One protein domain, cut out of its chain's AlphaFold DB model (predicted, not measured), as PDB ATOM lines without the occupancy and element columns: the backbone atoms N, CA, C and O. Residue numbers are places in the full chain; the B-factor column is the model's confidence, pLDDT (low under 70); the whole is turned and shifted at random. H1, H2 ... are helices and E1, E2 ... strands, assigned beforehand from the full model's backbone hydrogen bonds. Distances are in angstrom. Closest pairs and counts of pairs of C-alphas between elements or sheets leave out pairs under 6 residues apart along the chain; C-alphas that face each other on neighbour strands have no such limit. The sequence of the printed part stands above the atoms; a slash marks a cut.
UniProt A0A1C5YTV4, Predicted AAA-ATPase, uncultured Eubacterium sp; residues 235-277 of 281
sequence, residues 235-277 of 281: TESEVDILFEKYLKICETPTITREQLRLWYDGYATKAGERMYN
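AT A GLANCE: This is residues 235 to 277 of the 281 residues of the protein "Predicted AAA-ATPase" of uncultured Eubacterium sp (UniProt A0A1C5YTV4). One long helix, H1, makes one side of a loose rod; the chain then folds back past the short helix H2 to a loop at the opposite end, where the short strand E1 turns back toward the start of H1. Residues 267 to 268 pair antiparallel with residues 274 to 275 of E1. The printed part has 43 residues, in the order H1, H2, E1, mostly helix. It is only just loose, close to compact, with a radius of gyration of the C-alphas of 11.4 A and spans of 38 by 16 by 13 A.

HOW THE PARTS SIT: H1, residues 236 to 249, and H2, residues 257 to 263, are close but not clearly touching; their closest C-alphas, of Phe 243 and Arg 257, are 6.8 A apart. They run opposite ways at a steep tilt of 67 degrees, only just short of about perpendicular. The closest C-alphas of H1 and E1, residues 274 to 276, are those of Glu 236 and Arg 274, 6.1 A apart. H2 and E1 are only just apart, at 8.2 A. In H1 and H2 every O i to N i+4 pair is within hydrogen-bond range. E1 pairs with no named strand.

IN THESE COORDINATES: H1 spans 20.0 A from C-alpha 236 at (-17.752, -20.394, 39.979). H2 spans 10.0 A. E1 spans 6.8 A and ends with C-alpha 276 at (-20.366, -17.647, 46.484).

THE WHOLE: The C-alphas farthest apart, of Glu 251 and Lys 270, are 37.8 A apart. The printed part has no cut, and both links are short. Mean pLDDT of the printed part is 75.9; residues 262 to 273 and 275 to 277 are under 70.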
ATOM      1  N   THR A 235     -20.172 -22.786  43.552       87.12
ATOM      2  CA  THR A 235     -18.877 -22.672  42.875       87.12
ATOM      3  C   THR A 235     -18.967 -21.677  41.712       87.12
ATOM      4  O   THR A 235     -20.056 -21.302  41.276       87.12
ATOM      5  N   GLU A 236     -17.823 -21.254  41.174       84.06
ATOM      6  CA  GLU A 236     -17.752 -20.394  39.979       84.06
ATOM      7  C   GLU A 236     -18.564 -20.967  38.801       84.06
ATOM      8  O   GLU A 236     -19.382 -20.264  38.210       84.06
ATOM      9  N   SER A 237     -18.403 -22.264  38.523       88.00
ATOM     10  CA  SER A 237     -19.091 -22.952  37.426       88.00
ATOM     11  C   SER A 237     -20.600 -23.055  37.648       88.00
ATOM     12  O   SER A 237     -21.385 -22.945  36.708       88.00
ATOM     13  N   GLU A 238     -21.042 -23.224  38.891       90.38
ATOM     14  CA  GLU A 238     -22.467 -23.221  39.214       90.38
ATOM     15  C   GLU A 238     -23.075 -21.834  39.074       90.38
ATOM     16  O   GLU A 238     -24.187 -21.706  38.567       90.38
ATOM     17  N   VAL A 239     -22.341 -20.793  39.469       88.06
ATOM     18  CA  VAL A 239     -22.757 -19.410  39.240       88.06
ATOM     19  C   VAL A 239     -22.893 -19.121  37.745       88.06
ATOM     20  O   VAL A 239     -23.862 -18.472  37.353       88.06
ATOM     21  N   ASP A 240     -21.996 -19.637  36.902       89.06
ATOM     22  CA  ASP A 240     -22.105 -19.503  35.444       89.06
ATOM     23  C   ASP A 240     -23.392 -20.154  34.915       89.06
ATOM     24  O   ASP A 240     -24.171 -19.510  34.211       89.06
ATOM     25  N   ILE A 241     -23.688 -21.389  35.338       90.25
ATOM     26  CA  ILE A 241     -24.924 -22.098  34.967       90.25
ATOM     27  C   ILE A 241     -26.170 -21.330  35.436       90.25
ATOM     28  O   ILE A 241     -27.166 -21.231  34.712       90.25
ATOM     29  N   LEU A 242     -26.147 -20.787  36.657       89.75
ATOM     30  CA  LEU A 242     -27.248 -19.988  37.194       89.75
ATOM     31  C   LEU A 242     -27.429 -18.676  36.424       89.75
ATOM     32  O   LEU A 242     -28.566 -18.276  36.164       89.75
ATOM     33  N   PHE A 243     -26.334 -18.037  36.019       89.19
ATOM     34  CA  PHE A 243     -26.367 -16.824  35.212       89.19
ATOM     35  C   PHE A 243     -26.948 -17.091  33.819       89.19
ATOM     36  O   PHE A 243     -27.816 -16.351  33.362       89.19
ATOM     37  N   GLU A 244     -26.576 -18.197  33.171       90.69
ATOM     38  CA  GLU A 244     -27.190 -18.606  31.903       90.69
ATOM     39  C   GLU A 244     -28.696 -18.864  32.033       90.69
ATOM     40  O   GLU A 244     -29.471 -18.493  31.148       90.69
ATOM     41  N   LYS A 245     -29.137 -19.487  33.136       89.19
ATOM     42  CA  LYS A 245     -30.570 -19.652  33.426       89.19
ATOM     43  C   LYS A 245     -31.259 -18.299  33.597       89.19
ATOM     44  O   LYS A 245     -32.332 -18.102  33.034       89.19
ATOM     45  N   TYR A 246     -30.643 -17.373  34.331       86.88
ATOM     46  CA  TYR A 246     -31.163 -16.017  34.511       86.88
ATOM     47  C   TYR A 246     -31.374 -15.311  33.166       86.88
ATOM     48  O   TYR A 246     -32.460 -14.790  32.930       86.88
ATOM     49  N   LEU A 247     -30.401 -15.383  32.251       89.44
ATOM     50  CA  LEU A 247     -30.513 -14.791  30.911       89.44
ATOM     51  C   LEU A 247     -31.641 -15.395  30.061       89.44
ATOM     52  O   LEU A 247     -32.161 -14.724  29.176       89.44
ATOM     53  N   LYS A 248     -32.016 -16.656  30.303       88.81
ATOM     54  CA  LYS A 248     -33.111 -17.333  29.585       88.81
ATOM     55  C   LYS A 248     -34.490 -17.029  30.171       88.81
ATOM     56  O   LYS A 248     -35.470 -17.049  29.436       88.81
ATOM     57  N   ILE A 249     -34.573 -16.821  31.485       86.69
ATOM     58  CA  ILE A 249     -35.838 -16.612  32.209       86.69
ATOM     59  C   ILE A 249     -36.203 -15.121  32.271       86.69
ATOM     60  O   ILE A 249     -37.381 -14.772  32.269       86.69
ATOM     61  N   CYS A 250     -35.208 -14.238  32.359       83.19
ATOM     62  CA  CYS A 250     -35.411 -12.801  32.480       83.19
ATOM     63  C   CYS A 250     -35.493 -12.150  31.095       83.19
ATOM     64  O   CYS A 250     -34.516 -12.148  30.352       83.19
ATOM     65  N   GLU A 251     -36.642 -11.556  30.765       81.06
ATOM     66  CA  GLU A 251     -36.851 -10.866  29.481       81.06
ATOM     67  C   GLU A 251     -35.945  -9.637  29.309       81.06
ATOM     68  O   GLU A 251     -35.543  -9.306  28.194       81.06
ATOM     69  N   THR A 252     -35.597  -8.967  30.412       83.06
ATOM     70  CA  THR A 252     -34.737  -7.777  30.429       83.06
ATOM     71  C   THR A 252     -33.619  -7.917  31.468       83.06
ATOM     72  O   THR A 252     -33.698  -7.350  32.561       83.06
ATOM     73  N   PRO A 253     -32.547  -8.672  31.161       79.94
ATOM     74  CA  PRO A 253     -31.434  -8.855  32.085       79.94
ATOM     75  C   PRO A 253     -30.707  -7.532  32.355       79.94
ATOM     76  O   PRO A 253     -30.200  -6.892  31.436       79.94
ATOM     77  N   THR A 254     -30.633  -7.123  33.621       80.75
ATOM     78  CA  THR A 254     -29.973  -5.875  34.055       80.75
ATOM     79  C   THR A 254     -28.671  -6.115  34.812       80.75
ATOM     80  O   THR A 254     -27.886  -5.185  34.988       80.75
ATOM     81  N   ILE A 255     -28.438  -7.352  35.256       79.38
ATOM     82  CA  ILE A 255     -27.269  -7.744  36.042       79.38
ATOM     83  C   ILE A 255     -26.259  -8.422  35.116       79.38
ATOM     84  O   ILE A 255     -26.600  -9.358  34.393       79.38
ATOM     85  N   THR A 256     -25.002  -7.983  35.153       83.50
ATOM     86  CA  THR A 256     -23.898  -8.646  34.446       83.50
ATOM     87  C   THR A 256     -23.260  -9.741  35.301       83.50
ATOM     88  O   THR A 256     -23.321  -9.718  36.532       83.50
ATOM     89  N   ARG A 257     -22.565 -10.691  34.663       83.56
ATOM     90  CA  ARG A 257     -21.820 -11.744  35.374       83.56
ATOM     91  C   ARG A 257     -20.751 -11.183  36.316       83.56
ATOM     92  O   ARG A 257     -20.504 -11.752  37.380       83.56
ATOM     93  N   GLU A 258     -20.131 -10.068  35.941       79.62
ATOM     94  CA  GLU A 258     -19.136  -9.386  36.768       79.62
ATOM     95  C   GLU A 258     -19.776  -8.669  37.963       79.62
ATOM     96  O   GLU A 258     -19.258  -8.768  39.073       79.62
ATOM     97  N   GLN A 259     -20.935  -8.027  37.778       75.75
ATOM     98  CA  GLN A 259     -21.708  -7.458  38.890       75.75
ATOM     99  C   GLN A 259     -22.145  -8.545  39.870       75.75
ATOM    100  O   GLN A 259     -22.002  -8.375  41.077       75.75
ATOM    101  N   LEU A 260     -22.581  -9.697  39.358       75.81
ATOM    102  CA  LEU A 260     -22.907 -10.856  40.179       75.81
ATOM    103  C   LEU A 260     -21.662 -11.408  40.894       75.81
ATOM    104  O   LEU A 260     -21.745 -11.839  42.033       75.81
ATOM    105  N   ARG A 261     -20.465 -11.323  40.309       72.38
ATOM    106  CA  ARG A 261     -19.229 -11.657  41.035       72.38
ATOM    107  C   ARG A 261     -18.957 -10.683  42.187       72.38
ATOM    108  O   ARG A 261     -18.604 -11.121  43.277       72.38
ATOM    109  N   LEU A 262     -19.105  -9.382  41.939       68.06
ATOM    110  CA  LEU A 262     -18.821  -8.318  42.910       68.06
ATOM    111  C   LEU A 262     -19.816  -8.304  44.076       68.06
ATOM    112  O   LEU A 262     -19.419  -8.080  45.212       68.06
ATOM    113  N   TRP A 263     -21.096  -8.566  43.816       62.50
ATOM    114  CA  TRP A 263     -22.133  -8.585  44.856       62.50
ATOM    115  C   TRP A 263     -21.982  -9.735  45.850       62.50
ATOM    116  O   TRP A 263     -22.471  -9.641  46.972       62.50
ATOM    117  N   TYR A 264     -21.312 -10.811  45.443       62.62
ATOM    118  CA  TYR A 264     -21.197 -12.033  46.230       62.62
ATOM    119  C   TYR A 264     -19.778 -12.309  46.736       62.62
ATOM    120  O   TYR A 264     -19.575 -13.379  47.309       62.62
ATOM    121  N   ASP A 265     -18.857 -11.360  46.497       59.25
ATOM    122  CA  ASP A 265     -17.434 -11.322  46.873       59.25
ATOM    123  C   ASP A 265     -16.889 -12.691  47.300       59.25
ATOM    124  O   ASP A 265     -16.828 -13.033  48.484       59.25
ATOM    125  N   GLY A 266     -16.629 -13.521  46.283       55.84
ATOM    126  CA  GLY A 266     -16.384 -14.952  46.427       55.84
ATOM    127  C   GLY A 266     -15.344 -15.264  47.502       55.84
ATOM    128  O   GLY A 266     -14.210 -14.791  47.456       55.84
ATOM    129  N   TYR A 267     -15.723 -16.106  48.456       55.91
ATOM    130  CA  TYR A 267     -14.827 -16.612  49.482       55.91
ATOM    131  C   TYR A 267     -13.874 -17.622  48.844       55.91
ATOM    132  O   TYR A 267     -14.307 -18.529  48.134       55.91
ATOM    133  N   ALA A 268     -12.573 -17.484  49.093       56.22
ATOM    134  CA  ALA A 268     -11.608 -18.496  48.684       56.22
ATOM    135  C   ALA A 268     -11.696 -19.698  49.634       56.22
ATOM    136  O   ALA A 268     -11.557 -19.551  50.850       56.22
ATOM    137  N   THR A 269     -11.933 -20.884  49.079       59.66
ATOM    138  CA  THR A 269     -11.803 -22.143  49.819       59.66
ATOM    139  C   THR A 269     -10.334 -22.525  49.959       59.66
ATOM    140  O   THR A 269      -9.481 -22.059  49.200       59.66
ATOM    141  N   LYS A 270     -10.025 -23.425  50.900       57.66
ATOM    142  CA  LYS A 270      -8.671 -23.979  51.046       57.66
ATOM    143  C   LYS A 270      -8.174 -24.699  49.780       57.66
ATOM    144  O   LYS A 270      -6.987 -24.629  49.490       57.66
ATOM    145  N   ALA A 271      -9.087 -25.280  48.995       55.75
ATOM    146  CA  ALA A 271      -8.797 -25.911  47.704       55.75
ATOM    147  C   ALA A 271      -8.462 -24.902  46.579       55.75
ATOM    148  O   ALA A 271      -8.204 -25.294  45.446       55.75
ATOM    149  N   GLY A 272      -8.492 -23.592  46.857       54.84
ATOM    150  CA  GLY A 272      -8.221 -22.536  45.877       54.84
ATOM    151  C   GLY A 272      -9.414 -22.178  44.983       54.84
ATOM    152  O   GLY A 272      -9.341 -21.202  44.236       54.84
ATOM    153  N   GLU A 273     -10.528 -22.907  45.084       62.22
ATOM    154  CA  GLU A 273     -11.770 -22.585  44.381       62.22
ATOM    155  C   GLU A 273     -12.537 -21.446  45.062       62.22
ATOM    156  O   GLU A 273     -12.537 -21.317  46.292       62.22
ATOM    157  N   ARG A 274     -13.225 -20.627  44.258       70.00
ATOM    158  CA  ARG A 274     -14.082 -19.537  44.739       70.00
ATOM    159  C   ARG A 274     -15.493 -20.036  45.029       70.00
ATOM    160  O   ARG A 274     -16.119 -20.669  44.180       70.00
ATOM    161  N   MET A 275     -16.000 -19.677  46.205       65.50
ATOM    162  CA  MET A 275     -17.352 -19.981  46.660       65.50
ATOM    163  C   MET A 275     -18.181 -18.723  46.902       65.50
ATOM    164  O   MET A 275     -17.763 -17.792  47.586       65.50
ATOM    165  N   TYR A 276     -19.412 -18.743  46.410       67.25
ATOM    166  CA  TYR A 276     -20.366 -17.647  46.484       67.25
ATOM    167  C   TYR A 276     -21.511 -17.991  47.446       67.25
ATOM    168  O   TYR A 276     -22.017 -19.116  47.483       67.25
ATOM    169  N   ASN A 277     -21.927 -17.013  48.251       65.75
ATOM    170  CA  ASN A 277     -22.985 -17.186  49.246       65.75
ATOM    171  C   ASN A 277     -24.384 -17.093  48.595       65.75
ATOM    172  O   ASN A 277     -24.690 -16.076  47.990       65.75
TER     173      ASN A 277